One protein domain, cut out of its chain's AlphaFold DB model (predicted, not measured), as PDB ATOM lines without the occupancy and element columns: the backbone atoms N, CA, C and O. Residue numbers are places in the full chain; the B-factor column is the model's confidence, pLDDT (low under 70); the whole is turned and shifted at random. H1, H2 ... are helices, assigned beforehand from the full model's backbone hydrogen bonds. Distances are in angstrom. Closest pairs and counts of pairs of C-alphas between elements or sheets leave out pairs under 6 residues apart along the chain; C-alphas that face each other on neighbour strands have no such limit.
ATOM      1  N   LEU A 196      32.889 346.520 155.177       57.66
ATOM      2  CA  LEU A 196      32.675 345.182 155.731       57.66
ATOM      3  C   LEU A 196      31.980 345.193 157.108       57.66
ATOM      4  O   LEU A 196      31.450 344.169 157.533       57.66
ATOM      5  N   SER A 197      31.931 346.338 157.792       69.25
ATOM      6  CA  SER A 197      31.110 346.552 158.980       69.25
ATOM      7  C   SER A 197      30.675 348.015 159.105       69.25
ATOM      8  O   SER A 197      31.370 348.867 159.665       69.25
ATOM      9  N   LEU A 198      29.466 348.333 158.630       81.38
ATOM     10  CA  LEU A 198      28.789 349.523 159.148       81.38
ATOM     11  C   LEU A 198      28.637 349.362 160.672       81.38
ATOM     12  O   LEU A 198      28.261 348.281 161.133       81.38
ATOM     13  N   PRO A 199      28.917 350.407 161.468       84.25
ATOM     14  CA  PRO A 199      28.764 350.324 162.910       84.25
ATOM     15  C   PRO A 199      27.302 350.029 163.249       84.25
ATOM     16  O   PRO A 199      26.390 350.627 162.677       84.25
ATOM     17  N   THR A 200      27.076 349.154 164.231       87.00
ATOM     18  CA  THR A 200      25.731 348.746 164.678       87.00
ATOM     19  C   THR A 200      24.871 349.938 165.108       87.00
ATOM     20  O   THR A 200      23.645 349.885 165.052       87.00
ATOM     21  N   ASN A 201      25.502 351.038 165.534       88.19
ATOM     22  CA  ASN A 201      24.801 352.262 165.889       88.19
ATOM     23  C   ASN A 201      24.347 353.030 164.625       88.19
ATOM     24  O   ASN A 201      25.192 353.588 163.914       88.19
ATOM     25  N   PRO A 202      23.026 353.171 164.383       87.62
ATOM     26  CA  PRO A 202      22.501 353.810 163.175       87.62
ATOM     27  C   PRO A 202      22.870 355.294 163.078       87.62
ATOM     28  O   PRO A 202      23.027 355.830 161.980       87.62
ATOM     29  N   ARG A 203      23.052 355.978 164.217       89.88
ATOM     30  CA  ARG A 203      23.482 357.379 164.229       89.88
ATOM     31  C   ARG A 203      24.919 357.507 163.737       89.88
ATOM     32  O   ARG A 203      25.192 358.394 162.933       89.88
ATOM     33  N   THR A 204      25.816 356.636 164.194       88.25
ATOM     34  CA  THR A 204      27.219 356.623 163.750       88.25
ATOM     35  C   THR A 204      27.313 356.259 162.274       88.25
ATOM     36  O   THR A 204      27.989 356.955 161.526       88.25
ATOM     37  N   ALA A 205      26.557 355.252 161.822       89.81
ATOM     38  CA  ALA A 205      26.505 354.882 160.409       89.81
ATOM     39  C   ALA A 205      26.060 356.064 159.531       89.81
ATOM     40  O   ALA A 205      26.732 356.399 158.559       89.81
ATOM     41  N   LYS A 206      24.991 356.778 159.919       88.81
ATOM     42  CA  LYS A 206      24.530 357.981 159.208       88.81
ATOM     43  C   LYS A 206      25.590 359.086 159.167       88.81
ATOM     44  O   LYS A 206      25.748 359.729 158.131       88.81
ATOM     45  N   ARG A 207      26.296 359.333 160.280       93.06
ATOM     46  CA  ARG A 207      27.381 360.331 160.325       93.06
ATOM     47  C   ARG A 207      28.513 359.958 159.375       93.06
ATOM     48  O   ARG A 207      28.925 360.807 158.597       93.06
ATOM     49  N   MET A 208      28.910 358.688 159.365       90.75
ATOM     50  CA  MET A 208      29.946 358.171 158.477       90.75
ATOM     51  C   MET A 208      29.557 358.282 156.997       90.75
ATOM     52  O   MET A 208      30.366 358.746 156.204       90.75
ATOM     53  N   VAL A 209      28.307 357.957 156.629       88.88
ATOM     54  CA  VAL A 209      27.792 358.145 155.253       88.88
ATOM     55  C   VAL A 209      27.869 359.615 154.849       88.88
ATOM     56  O   VAL A 209      28.350 359.938 153.768       88.88
ATOM     57  N   ASN A 210      27.408 360.516 155.720       90.25
ATOM     58  CA  ASN A 210      27.418 361.948 155.434       90.25
ATOM     59  C   ASN A 210      28.847 362.496 155.303       90.25
ATOM     60  O   ASN A 210      29.116 363.260 154.381       90.25
ATOM     61  N   HIS A 211      29.756 362.100 156.197       93.06
ATOM     62  CA  HIS A 211      31.155 362.518 156.143       93.06
ATOM     63  C   HIS A 211      31.821 361.998 154.865       93.06
ATOM     64  O   HIS A 211      32.422 362.783 154.141       93.06
ATOM     65  N   LEU A 212      31.637 360.720 154.522       92.62
ATOM     66  CA  LEU A 212      32.194 360.147 153.298       92.62
ATOM     67  C   LEU A 212      31.626 360.808 152.033       92.62
ATOM     68  O   LEU A 212      32.392 361.140 151.136       92.62
ATOM     69  N   SER A 213      30.315 361.076 151.988       89.06
ATOM     70  CA  SER A 213      29.668 361.769 150.856       89.06
ATOM     71  C   SER A 213      30.250 363.165 150.645       89.06
ATOM     72  O   SER A 213      30.586 363.542 149.524       89.06
ATOM     73  N   LEU A 214      30.416 363.923 151.734       89.94
ATOM     74  CA  LEU A 214      31.030 365.245 151.683       89.94
ATOM     75  C   LEU A 214      32.502 365.164 151.258       89.94
ATOM     76  O   LEU A 214      32.930 365.916 150.387       89.94
ATOM     77  N   ALA A 215      33.268 364.246 151.848       91.44
ATOM     78  CA  ALA A 215      34.682 364.075 151.548       91.44
ATOM     79  C   ALA A 215      34.908 363.672 150.083       91.44
ATOM     80  O   ALA A 215      35.812 364.200 149.442       91.44
ATOM     81  N   MET A 216      34.062 362.797 149.528       91.12
ATOM     82  CA  MET A 216      34.114 362.429 148.112       91.12
ATOM     83  C   MET A 216      33.800 363.604 147.196       91.12
ATOM     84  O   MET A 216      34.542 363.829 146.247       91.12
ATOM     85  N   ALA A 217      32.763 364.390 147.502       87.75
ATOM     86  CA  ALA A 217      32.437 365.577 146.716       87.75
ATOM     87  C   ALA A 217      33.598 366.594 146.704       87.75
ATOM     88  O   ALA A 217      33.931 367.142 145.653       87.75
ATOM     89  N   ILE A 218      34.260 366.805 147.851       89.81
ATOM     90  CA  ILE A 218      35.449 367.668 147.954       89.81
ATOM     91  C   ILE A 218      36.623 367.078 147.159       89.81
ATOM     92  O   ILE A 218      37.298 367.805 146.429       89.81
ATOM     93  N   ALA A 219      36.869 365.771 147.281       91.62
ATOM     94  CA  ALA A 219      37.938 365.072 146.575       91.62
ATOM     95  C   ALA A 219      37.759 365.136 145.047       91.62
ATOM     96  O   ALA A 219      38.707 365.463 144.336       91.62
ATOM     97  N   GLU A 220      36.545 364.907 144.541       89.88
ATOM     98  CA  GLU A 220      36.214 365.035 143.117       89.88
ATOM     99  C   GLU A 220      36.382 366.472 142.623       89.88
ATOM    100  O   GLU A 220      37.019 366.695 141.594       89.88
ATOM    101  N   GLN A 221      35.889 367.457 143.381       89.00
ATOM    102  CA  GLN A 221      36.042 368.872 143.034       89.00
ATOM    103  C   GLN A 221      37.516 369.292 142.946       89.00
ATOM    104  O   GLN A 221      37.863 370.137 142.122       89.00
ATOM    105  N   ARG A 222      38.384 368.712 143.780       90.38
ATOM    106  CA  ARG A 222      39.830 368.977 143.771       90.38
ATOM    107  C   ARG A 222      40.622 368.076 142.821       90.38
ATOM    108  O   ARG A 222      41.845 368.162 142.804       90.38
ATOM    109  N   GLY A 223      39.957 367.219 142.047       90.69
ATOM    110  CA  GLY A 223      40.620 366.324 141.099       90.69
ATOM    111  C   GLY A 223      41.459 365.224 141.759       90.69
ATOM    112  O   GLY A 223      42.323 364.647 141.105       90.69
ATOM    113  N   LEU A 224      41.196 364.891 143.028       91.81
ATOM    114  CA  LEU A 224      41.975 363.930 143.823       91.81
ATOM    115  C   LEU A 224      41.921 362.492 143.285       91.81
ATOM    116  O   LEU A 224      42.699 361.663 143.740       91.81
ATOM    117  N   PHE A 225      41.012 362.194 142.353       91.19
ATOM    118  CA  PHE A 225      40.855 360.884 141.711       91.19
ATOM    119  C   PHE A 225      41.281 360.868 140.231       91.19
ATOM    120  O   PHE A 225      41.181 359.829 139.589       91.19
ATOM    121  N   GLN A 226      41.701 362.002 139.652       88.06
ATOM    122  CA  GLN A 226      41.921 362.099 138.203       88.06
ATOM    123  C   GLN A 226      43.262 361.510 137.742       88.06
ATOM    124  O   GLN A 226      43.326 361.006 136.628       88.06
ATOM    125  N   ASN A 227      44.320 361.559 138.562       70.69
ATOM    126  CA  ASN A 227      45.690 361.211 138.139       70.69
ATOM    127  C   ASN A 227      46.534 360.547 139.246       70.69
ATOM    128  O   ASN A 227      47.759 360.652 139.249       70.69
ATOM    129  N   THR A 228      45.899 359.911 140.226       72.81
ATOM    130  CA  THR A 228      46.534 359.573 141.510       72.81
ATOM    131  C   THR A 228      46.280 358.135 141.933       72.81
ATOM    132  O   THR A 228      45.214 357.575 141.702       72.81
ATOM    133  N   ASP A 229      47.236 357.583 142.686       89.88
ATOM    134  CA  ASP A 229      47.130 356.290 143.392       89.88
ATOM    135  C   ASP A 229      46.037 356.290 144.485       89.88
ATOM    136  O   ASP A 229      45.740 355.274 145.115       89.88
ATOM    137  N   ILE A 230      45.437 357.456 144.737       93.69
ATOM    138  CA  ILE A 230      44.396 357.662 145.732       93.69
ATOM    139  C   ILE A 230      43.072 357.147 145.177       93.69
ATOM    140  O   ILE A 230      42.456 357.745 144.302       93.69
ATOM    141  N   THR A 231      42.601 356.046 145.745       93.00
ATOM    142  CA  THR A 231      41.281 355.476 145.440       93.00
ATOM    143  C   THR A 231      40.223 355.898 146.463       93.00
ATOM    144  O   THR A 231      40.538 356.257 147.602       93.00
ATOM    145  N   ARG A 232      38.939 355.779 146.096       92.50
ATOM    146  CA  ARG A 232      37.798 355.993 147.011       92.50
ATOM    147  C   ARG A 232      37.873 355.109 148.267       92.50
ATOM    148  O   ARG A 232      37.466 355.535 149.345       92.50
ATOM    149  N   GLN A 233      38.478 353.923 148.166       92.06
ATOM    150  CA  GLN A 233      38.673 353.021 149.305       92.06
ATOM    151  C   GLN A 233      39.621 353.602 150.361       92.06
ATOM    152  O   GLN A 233      39.370 353.445 151.556       92.06
ATOM    153  N   HIS A 234      40.676 354.313 149.947       95.19
ATOM    154  CA  HIS A 234      41.573 354.984 150.889       95.19
ATOM    155  C   HIS A 234      40.831 356.077 151.664       95.19
ATOM    156  O   HIS A 234      40.947 356.161 152.887       95.19
ATOM    157  N   LEU A 235      40.004 356.862 150.966       94.88
ATOM    158  CA  LEU A 235      39.166 357.879 151.595       94.88
ATOM    159  C   LEU A 235      38.143 357.255 152.559       94.88
ATOM    160  O   LEU A 235      37.969 357.743 153.674       94.88
ATOM    161  N   GLY A 236      37.519 356.139 152.174       93.69
ATOM    162  CA  GLY A 236      36.619 355.375 153.039       93.69
ATOM    163  C   GLY A 236      37.303 354.881 154.317       93.69
ATOM    164  O   GLY A 236      36.785 355.096 155.414       93.69
ATOM    165  N   LYS A 237      38.499 354.286 154.194       94.75
ATOM    166  CA  LYS A 237      39.315 353.838 155.335       94.75
ATOM    167  C   LYS A 237      39.680 355.010 156.250       94.75
ATOM    168  O   LYS A 237      39.583 354.879 157.469       94.75
ATOM    169  N   TRP A 238      40.019 356.167 155.681       96.38
ATOM    170  CA  TRP A 238      40.305 357.380 156.445       96.38
ATOM    171  C   TRP A 238      39.099 357.895 157.246       96.38
ATOM    172  O   TRP A 238      39.191 358.129 158.456       96.38
ATOM    173  N   VAL A 239      37.943 358.027 156.592       95.31
ATOM    174  CA  VAL A 239      36.703 358.479 157.241       95.31
ATOM    175  C   VAL A 239      36.281 357.507 158.343       95.31
ATOM    176  O   VAL A 239      35.861 357.941 159.416       95.31
ATOM    177  N   GLN A 240      36.450 356.198 158.131       94.44
ATOM    178  CA  GLN A 240      36.179 355.197 159.159       94.44
ATOM    179  C   GLN A 240      37.052 355.407 160.404       94.44
ATOM    180  O   GLN A 240      36.519 355.369 161.515       94.44
ATOM    181  N   PHE A 241      38.353 355.689 160.239       96.00
ATOM    182  CA  PHE A 241      39.223 356.017 161.372       96.00
ATOM    183  C   PHE A 241      38.757 357.264 162.123       96.00
ATOM    184  O   PHE A 241      38.676 357.247 163.351       96.00
ATOM    185  N   SER A 242      38.374 358.307 161.390       96.38
ATOM    186  CA  SER A 242      37.920 359.576 161.965       96.38
ATOM    187  C   SER A 242      36.601 359.465 162.741       96.38
ATOM    188  O   SER A 242      36.436 360.118 163.769       96.38
ATOM    189  N   GLU A 243      35.662 358.636 162.278       95.31
ATOM    190  CA  GLU A 243      34.334 358.510 162.895       95.31
ATOM    191  C   GLU A 243      34.268 357.446 164.000       95.31
ATOM    192  O   GLU A 243      33.604 357.664 165.016       95.31
ATOM    193  N   GLN A 244      34.922 356.290 163.822       94.56
ATOM    194  CA  GLN A 244      34.854 355.191 164.796       94.56
ATOM    195  C   GLN A 244      35.881 355.333 165.919       94.56
ATOM    196  O   GLN A 244      35.596 354.957 167.057       94.56
ATOM    197  N   TRP A 245      37.045 355.920 165.627       96.31
ATOM    198  CA  TRP A 245      38.123 356.101 166.599       96.31
ATOM    199  C   TRP A 245      38.647 357.544 166.568       96.31
ATOM    200  O   TRP A 245      39.775 357.783 166.139       96.31
ATOM    201  N   PRO A 246      37.864 358.531 167.054       96.50
ATOM    202  CA  PRO A 246      38.165 359.952 166.863       96.50
ATOM    203  C   PRO A 246      39.535 360.397 167.386       96.50
ATOM    204  O   PRO A 246      40.158 361.269 166.790       96.50
ATOM    205  N   ALA A 247      40.026 359.792 168.474       97.25
ATOM    206  CA  ALA A 247      41.362 360.073 168.999       97.25
ATOM    207  C   ALA A 247      42.463 359.651 168.010       97.25
ATOM    208  O   ALA A 247      43.374 360.430 167.736       97.25
ATOM    209  N   LEU A 248      42.336 358.464 167.407       97.69
ATOM    210  CA  LEU A 248      43.232 358.003 166.349       97.69
ATOM    211  C   LEU A 248      43.086 358.862 165.088       97.69
ATOM    212  O   LEU A 248      44.091 359.257 164.511       97.69
ATOM    213  N   GLY A 249      41.860 359.210 164.689       97.56
ATOM    214  CA  GLY A 249      41.619 360.128 163.571       97.56
ATOM    215  C   GLY A 249      42.304 361.486 163.764       97.56
ATOM    216  O   GLY A 249      43.010 361.961 162.881       97.56
ATOM    217  N   ALA A 250      42.192 362.101 164.942       97.75
ATOM    218  CA  ALA A 250      42.877 363.361 165.230       97.75
ATOM    219  C   ALA A 250      44.407 363.227 165.112       97.75
ATOM    220  O   ALA A 250      45.060 364.077 164.507       97.75
ATOM    221  N   VAL A 251      44.966 362.132 165.629       98.12
ATOM    222  CA  VAL A 251      46.403 361.836 165.560       98.12
ATOM    223  C   VAL A 251      46.865 361.615 164.129       98.12
ATOM    224  O   VAL A 251      47.843 362.218 163.723       98.12
ATOM    225  N   LEU A 252      46.152 360.811 163.347       97.88
ATOM    226  CA  LEU A 252      46.475 360.547 161.944       97.88
ATOM    227  C   LEU A 252      46.341 361.798 161.060       97.88
ATOM    228  O   LEU A 252      47.051 361.919 160.068       97.88
ATOM    229  N   THR A 253      45.471 362.741 161.437       97.31
ATOM    230  CA  THR A 253      45.377 364.056 160.781       97.31
ATOM    231  C   THR A 253      46.626 364.895 161.060       97.31
ATOM    232  O   THR A 253      47.139 365.557 160.163       97.31
ATOM    233  N   ALA A 254      47.104 364.891 162.308       97.69
ATOM    234  CA  ALA A 254      48.260 365.682 162.732       97.69
ATOM    235  C   ALA A 254      49.610 365.040 162.361       97.69
ATOM    236  O   ALA A 254      50.573 365.756 162.096       97.69
ATOM    237  N   HIS A 255      49.664 363.707 162.344       97.88
ATOM    238  CA  HIS A 255      50.856 362.873 162.181       97.88
ATOM    239  C   HIS A 255      50.582 361.704 161.216       97.88
ATOM    240  O   HIS A 255      50.469 360.549 161.652       97.88
ATOM    241  N   PRO A 256      50.452 361.967 159.901       98.00
ATOM    242  CA  PRO A 256      50.154 360.937 158.901       98.00
ATOM    243  C   PRO A 256      51.181 359.796 158.872       98.00
ATOM    244  O   PRO A 256      50.833 358.647 158.595       98.00
ATOM    245  N   GLU A 257      52.439 360.083 159.217       96.94
ATOM    246  CA  GLU A 257      53.536 359.115 159.302       96.94
ATOM    247  C   GLU A 257      53.273 357.986 160.311       96.94
ATOM    248  O   GLU A 257      53.789 356.876 160.156       96.94
ATOM    249  N   CYS A 258      52.418 358.225 161.312       97.62
ATOM    250  CA  CYS A 258      52.018 357.215 162.291       97.62
ATOM    251  C   CYS A 258      51.350 355.999 161.625       97.62
ATOM    252  O   CYS A 258      51.524 354.865 162.081       97.62
ATOM    253  N   MET A 259      50.659 356.200 160.498       98.19
ATOM    254  CA  MET A 259      49.983 355.116 159.784       98.19
ATOM    255  C   MET A 259      50.961 354.045 159.283       98.19
ATOM    256  O   MET A 259      50.628 352.863 159.309       98.19
ATOM    257  N   VAL A 260      52.184 354.427 158.892       98.19
ATOM    258  CA  VAL A 260      53.228 353.472 158.471       98.19
ATOM    259  C   VAL A 260      53.551 352.504 159.609       98.19
ATOM    260  O   VAL A 260      53.678 351.301 159.392       98.19
ATOM    261  N   HIS A 261      53.667 353.018 160.835       98.12
ATOM    262  CA  HIS A 261      53.951 352.197 162.007       98.12
ATOM    263  C   HIS A 261      52.782 351.269 162.339       98.12
ATOM    264  O   HIS A 261      53.008 350.092 162.602       98.12
ATOM    265  N   LEU A 262      51.549 351.778 162.278       98.12
ATOM    266  CA  LEU A 262      50.347 350.988 162.548       98.12
ATOM    267  C   LEU A 262      50.174 349.842 161.542       98.12
ATOM    268  O   LEU A 262      49.916 348.714 161.949       98.12
ATOM    269  N   GLU A 263      50.343 350.098 160.243       98.25
ATOM    270  CA  GLU A 263      50.183 349.068 159.203       98.25
ATOM    271  C   GLU A 263      51.280 348.004 159.227       98.25
ATOM    272  O   GLU A 263      51.027 346.858 158.861       98.25
ATOM    273  N   ASN A 264      52.489 348.364 159.660       98.00
ATOM    274  CA  ASN A 264      53.613 347.433 159.735       98.00
ATOM    275  C   ASN A 264      53.663 346.650 161.059       98.00
ATOM    276  O   ASN A 264      54.537 345.799 161.212       98.00
ATOM    277  N   ALA A 265      52.757 346.911 162.008       98.00
ATOM    278  CA  ALA A 265      52.704 346.206 163.283       98.00
ATOM    279  C   ALA A 265      52.145 344.766 163.115       98.00
ATOM    280  O   ALA A 265      50.954 344.583 162.824       98.00
ATOM    281  N   PRO A 266      52.960 343.711 163.320       95.81
ATOM    282  CA  PRO A 266      52.576 342.315 163.102       95.81
ATOM    283  C   PRO A 266      51.572 341.790 164.135       95.81
ATOM    284  O   PRO A 266      50.832 340.843 163.850       95.81
ATOM    285  N   THR A 267      51.489 342.396 165.320       97.81
ATOM    286  CA  THR A 267      50.629 341.947 166.427       97.81
ATOM    287  C   THR A 267      49.717 343.069 166.931       97.81
ATOM    288  O   THR A 267      49.987 344.249 166.726       97.81
ATOM    289  N   GLN A 268      48.602 342.699 167.567       98.00
ATOM    290  CA  GLN A 268      47.680 343.651 168.199       98.00
ATOM    291  C   GLN A 268      48.331 344.368 169.389       98.00
ATOM    292  O   GLN A 268      48.097 345.557 169.577       98.00
ATOM    293  N   ASP A 269      49.207 343.681 170.126       98.19
ATOM    294  CA  ASP A 269      49.969 344.276 171.226       98.19
ATOM    295  C   ASP A 269      50.913 345.376 170.721       98.19
ATOM    296  O   ASP A 269      51.003 346.445 171.320       98.19
ATOM    297  N   GLU A 270      51.563 345.174 169.571       98.19
ATOM    298  CA  GLU A 270      52.396 346.210 168.952       98.19
ATOM    299  C   GLU A 270      51.572 347.400 168.447       98.19
ATOM    300  O   GLU A 270      51.994 348.545 168.612       98.19
ATOM    301  N   VAL A 271      50.367 347.158 167.911       98.25
ATOM    302  CA  VAL A 271      49.416 348.240 167.604       98.25
ATOM    303  C   VAL A 271      49.079 349.019 168.878       98.25
ATOM    304  O   VAL A 271      49.134 350.247 168.859       98.25
ATOM    305  N   GLN A 272      48.793 348.336 169.993       98.44
ATOM    306  CA  GLN A 272      48.494 348.993 171.267       98.44
ATOM    307  C   GLN A 272      49.670 349.846 171.760       98.44
ATOM    308  O   GLN A 272      49.452 350.992 172.137       98.44
ATOM    309  N   VAL A 273      50.914 349.360 171.678       98.38
ATOM    310  CA  VAL A 273      52.111 350.140 172.059       98.38
ATOM    311  C   VAL A 273      52.244 351.421 171.226       98.38
ATOM    312  O   VAL A 273      52.604 352.478 171.752       98.38
ATOM    313  N   ILE A 274      51.940 351.360 169.927       98.19
ATOM    314  CA  ILE A 274      51.942 352.544 169.057       98.19
ATOM    315  C   ILE A 274      50.808 353.501 169.457       98.19
ATOM    316  O   ILE A 274      51.039 354.708 169.562       98.19
ATOM    317  N   LEU A 275      49.605 352.987 169.727       98.06
ATOM    318  CA  LEU A 275      48.473 353.801 170.181       98.06
ATOM    319  C   LEU A 275      48.738 354.460 171.536       98.06
ATOM    320  O   LEU A 275      48.444 355.638 171.686       98.06
ATOM    321  N   ASP A 276      49.353 353.768 172.491       98.06
ATOM    322  CA  ASP A 276      49.684 354.331 173.806       98.06
ATOM    323  C   ASP A 276      50.650 355.516 173.694       98.06
ATOM    324  O   ASP A 276      50.570 356.470 174.471       98.06
ATOM    325  N   LYS A 277      51.539 355.486 172.693       97.94
ATOM    326  CA  LYS A 277      52.469 356.578 172.403       97.94
ATOM    327  C   LYS A 277      51.782 357.779 171.751       97.94
ATOM    328  O   LYS A 277      52.067 358.912 172.132       97.94
ATOM    329  N   TRP A 278      50.952 357.549 170.734       97.50
ATOM    330  CA  TRP A 278      50.440 358.624 169.876       97.50
ATOM    331  C   TRP A 278      49.014 359.071 170.217       97.50
ATOM    332  O   TRP A 278      48.704 360.252 170.106       97.50
ATOM    333  N   ALA A 279      48.157 358.144 170.637       97.19
ATOM    334  CA  ALA A 279      46.732 358.331 170.907       97.19
ATOM    335  C   ALA A 279      46.338 357.721 172.274       97.19
ATOM    336  O   ALA A 279      45.496 356.811 172.319       97.19
ATOM    337  N   PRO A 280      46.930 358.189 173.394       96.88
ATOM    338  CA  PRO A 280      46.775 357.556 174.701       96.88
ATOM    339  C   PRO A 280      45.302 357.432 175.110       96.88
ATOM    340  O   PRO A 280      44.518 358.371 174.975       96.88
ATOM    341  N   GLY A 281      44.928 356.254 175.617       95.88
ATOM    342  CA  GLY A 281      43.546 355.910 175.975       95.88
ATOM    343  C   GLY A 281      42.734 355.268 174.844       95.88
ATOM    344  O   GLY A 281      41.605 354.838 175.078       95.88
ATOM    345  N   THR A 282      43.296 355.159 173.638       97.50
ATOM    346  CA  THR A 282      42.689 354.397 172.540       97.50
ATOM    347  C   THR A 282      43.022 352.914 172.683       97.50
ATOM    348  O   THR A 282      44.188 352.543 172.779       97.50
ATOM    349  N   ILE A 283      42.000 352.058 172.673       97.88
ATOM    350  CA  ILE A 283      42.161 350.600 172.756       97.88
ATOM    351  C   ILE A 283      42.215 350.016 171.338       97.88
ATOM    352  O   ILE A 283      41.333 350.295 170.521       97.88
ATOM    353  N   ALA A 284      43.214 349.177 171.068       97.62
ATOM    354  CA  ALA A 284      43.358 348.399 169.842       97.62
ATOM    355  C   ALA A 284      42.296 347.290 169.787       97.62
ATOM    356  O   ALA A 284      42.563 346.136 170.122       97.62
ATOM    357  N   SER A 285      41.067 347.635 169.404       96.75
ATOM    358  CA  SER A 285      40.003 346.646 169.210       96.75
ATOM    359  C   SER A 285      40.264 345.768 167.984       96.75
ATOM    360  O   SER A 285      40.908 346.195 167.024       96.75
ATOM    361  N   ASP A 286      39.699 344.561 167.970       96.12
ATOM    362  CA  ASP A 286      39.837 343.626 166.845       96.12
ATOM    363  C   ASP A 286      39.366 344.239 165.517       96.12
ATOM    364  O   ASP A 286      39.977 344.019 164.473       96.12
ATOM    365  N   ASP A 287      38.304 345.050 165.555       93.56
ATOM    366  CA  ASP A 287      37.797 345.764 164.381       93.56
ATOM    367  C   ASP A 287      38.780 346.835 163.889       93.56
ATOM    368  O   ASP A 287      38.967 346.984 162.681       93.56
ATOM    369  N   MET A 288      39.461 347.543 164.801       95.62
ATOM    370  CA  MET A 288      40.507 348.501 164.435       95.62
ATOM    371  C   MET A 288      41.688 347.784 163.790       95.62
ATOM    372  O   MET A 288      42.139 348.188 162.723       95.62
ATOM    373  N   VAL A 289      42.171 346.706 164.411       97.00
ATOM    374  CA  VAL A 289      43.309 345.931 163.902       97.00
ATOM    375  C   VAL A 289      42.979 345.327 162.539       97.00
ATOM    376  O   VAL A 289      43.795 345.405 161.621       97.00
ATOM    377  N   ARG A 290      41.766 344.789 162.366       94.75
ATOM    378  CA  ARG A 290      41.278 344.305 161.069       94.75
ATOM    379  C   ARG A 290      41.277 345.420 160.027       94.75
ATOM    380  O   ARG A 290      41.723 345.192 158.908       94.75
ATOM    381  N   GLN A 291      40.819 346.615 160.395       94.62
ATOM    382  CA  GLN A 291      40.776 347.745 159.475       94.62
ATOM    383  C   GLN A 291      42.171 348.270 159.125       94.62
ATOM    384  O   GLN A 291      42.418 348.590 157.966       94.62
ATOM    385  N   ILE A 292      43.096 348.338 160.086       96.44
ATOM    386  CA  ILE A 292      44.502 348.699 159.847       96.44
ATOM    387  C   ILE A 292      45.118 347.732 158.830       96.44
ATOM    388  O   ILE A 292      45.741 348.188 157.873       96.44
ATOM    389  N   ARG A 293      44.855 346.430 158.984       95.94
ATOM    390  CA  ARG A 293      45.398 345.338 158.158       95.94
ATOM    391  C   ARG A 293      44.653 345.066 156.852       95.94
ATOM    392  O   ARG A 293      44.985 344.098 156.176       95.94
ATOM    393  N   SER A 294      43.635 345.852 156.509       94.06
ATOM    394  CA  SER A 294      42.967 345.696 155.216       94.06
ATOM    395  C   SER A 294      43.934 345.959 154.059       94.06
ATOM    396  O   SER A 294      44.882 346.731 154.212       94.06
ATOM    397  N   ASP A 295      43.657 345.359 152.898       94.06
ATOM    398  CA  ASP A 295      44.514 345.413 151.699       94.06
ATOM    399  C   ASP A 295      44.831 346.844 151.223       94.06
ATOM    400  O   ASP A 295      45.815 347.086 150.528       94.06
ATOM    401  N   VAL A 296      43.999 347.810 151.611       94.50
ATOM    402  CA  VAL A 296      44.131 349.223 151.254       94.50
ATOM    403  C   VAL A 296      45.141 349.899 152.179       94.50
ATOM    404  O   VAL A 296      44.814 350.219 153.325       94.50
ATOM    405  N   ARG A 297      46.359 350.155 151.696       96.75
ATOM    406  CA  ARG A 297      47.401 350.848 152.468       96.75
ATOM    407  C   ARG A 297      47.160 352.351 152.497       96.75
ATOM    408  O   ARG A 297      47.364 353.062 151.523       96.75
ATOM    409  N   LEU A 298      46.740 352.856 153.648       97.19
ATOM    410  CA  LEU A 298      46.487 354.274 153.855       97.19
ATOM    411  C   LEU A 298      47.793 355.065 154.004       97.19
ATOM    412  O   LEU A 298      47.843 356.233 153.627       97.19
ATOM    413  N   SER A 299      48.856 354.437 154.512       97.31
ATOM    414  CA  SER A 299      50.133 355.105 154.792       97.31
ATOM    415  C   SER A 299      50.800 355.772 153.578       97.31
ATOM    416  O   SER A 299      51.485 356.778 153.742       97.31
ATOM    417  N   GLU A 300      50.551 355.280 152.364       95.75
ATOM    418  CA  GLU A 300      51.131 355.802 151.113       95.75
ATOM    419  C   GLU A 300      50.461 357.100 150.627       95.75
ATOM    420  O   GLU A 300      51.017 357.860 149.827       95.75
ATOM    421  N   VAL A 301      49.240 357.365 151.097       95.88
ATOM    422  CA  VAL A 301      48.377 358.428 150.566       95.88
ATOM    423  C   VAL A 301      47.807 359.356 151.637       95.88
ATOM    424  O   VAL A 301      47.248 360.396 151.291       95.88
ATOM    425  N   LEU A 302      47.943 359.023 152.923       96.31
ATOM    426  CA  LEU A 302      47.264 359.724 154.016       96.31
ATOM    427  C   LEU A 302      47.587 361.220 154.080       96.31
ATOM    428  O   LEU A 302      46.670 362.023 154.222       96.31
ATOM    429  N   ASP A 303      48.857 361.611 153.932       96.12
ATOM    430  CA  ASP A 303      49.246 363.030 153.982       96.12
ATOM    431  C   ASP A 303      48.561 363.846 152.868       96.12
ATOM    432  O   ASP A 303      48.022 364.926 153.116       96.12
ATOM    433  N   ARG A 304      48.478 363.278 151.655       94.12
ATOM    434  CA  ARG A 304      47.763 363.878 150.515       94.12
ATOM    435  C   ARG A 304      46.254 363.935 150.755       94.12
ATOM    436  O   ARG A 304      45.633 364.963 150.493       94.12
ATOM    437  N   LEU A 305      45.673 362.861 151.294       94.62
ATOM    438  CA  LEU A 305      44.246 362.781 151.628       94.62
ATOM    439  C   LEU A 305      43.833 363.836 152.655       94.62
ATOM    440  O   LEU A 305      42.836 364.523 152.450       94.62
ATOM    441  N   VAL A 306      44.600 363.998 153.736       94.19
ATOM    442  CA  VAL A 306      44.297 364.962 154.807       94.19
ATOM    443  C   VAL A 306      44.322 366.400 154.288       94.19
ATOM    444  O   VAL A 306      43.475 367.215 154.660       94.19
ATOM    445  N   ARG A 307      45.261 366.721 153.393       92.81
ATOM    446  CA  ARG A 307      45.383 368.058 152.786       92.81
ATOM    447  C   ARG A 307      44.434 368.270 151.605       92.81
ATOM    448  O   ARG A 307      44.258 369.407 151.161       92.81
ATOM    449  N   TYR A 308      43.820 367.192 151.114       88.88
ATOM    450  CA  TYR A 308      43.162 367.126 149.811       88.88
ATOM    451  C   TYR A 308      44.038 367.740 148.711       88.88
ATOM    452  O   TYR A 308      43.590 368.602 147.948       88.88
TER     453      TYR A 308
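Overview. This is residues 196 to 308 of the 316 residues of an uncharacterized protein of Amycolatopsis vastitatis (UniProt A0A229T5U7). What shape do these atoms make? Two helical hairpins lie toward opposite ends of a compact helical body: the long H1 packed along H2 at one end, and H4 with H5 at the other. H3 joins the two hairpins, while H6 and H7 lie beside them, and H2 is nearest the middle. What is it made of, and how large is it? The printed part has 113 residues with seven named helices, H1 to H7 in chain order, and no named strand; its class is all helix, its helix packing mostly crossed. It is compact, with a radius of gyration of the C-alphas of 13.7 A, and rounded, with spans of 39 by 31 by 23 A.

Along the chain. Where does the first helix run? H1, residues 202 to 221, goes from C-alpha 202 at (22.501, 353.810, 163.175) to C-alpha 221 at (36.042, 368.872, 143.034), a length of 28.6 A. Which helices follow? H2 is residues 232 to 244, 18.0 A long; H3 is residues 246 to 254, 12.3 A; H4 is residues 258 to 263, 8.9 A. H5 is residues 268 to 278, 15.3 A; H6 is residues 286 to 292, 9.8 A; H7 is residues 302 to 307, 8.6 A, and ends with C-alpha 307 at (45.383, 368.058, 152.786).

Arrangement. How do H1, H2 and H3 meet? H1 and H2 touch as a helical hairpin, at a steep tilt of 40 degrees, opposite ways, with the closest C-alphas, those of Leu 212 and Val 239, 6.2 A apart. H2 touches H3 with residues 238 to 243 alone, at a steep tilt of 53 degrees; the closest C-alphas are those of Ser 242 and Gly 249, 4.1 A. What comes next? H3 and H4 touch only at the corner, and only just, with 3 pairs of C-alphas within 8 A, Leu 252 and Cys 258 closest at 6.5 A. H4 and H5 form a helical hairpin at a shallow tilt of 4 degrees, with the closest C-alphas, those of Leu 262 and Val 271, 5.8 A apart. Where are H6 and H7? H5 and H6 only just touch, with 3 pairs of C-alphas within 8 A, those of Gln 268 and Val 289 closest at 6.5 A. H7 touches no helix but is near H2 and H3; the closest C-alphas of H3 and H7, those of Thr 253 and Val 306, are 6.1 A apart. What do the backbones show? In H1 to H7 every O i to N i+4 pair is within hydrogen-bond range.

Size, cuts and confidence. How far does it reach? The two C-alphas farthest apart, those of Gln 221 and Asp 269, are 39.9 A from each other. Is it broken, or are there long links? The printed part has no cut, and no link is long. Where is confidence low? The mean pLDDT of the printed part is 93.5, and residues 196 to 197 are under 70.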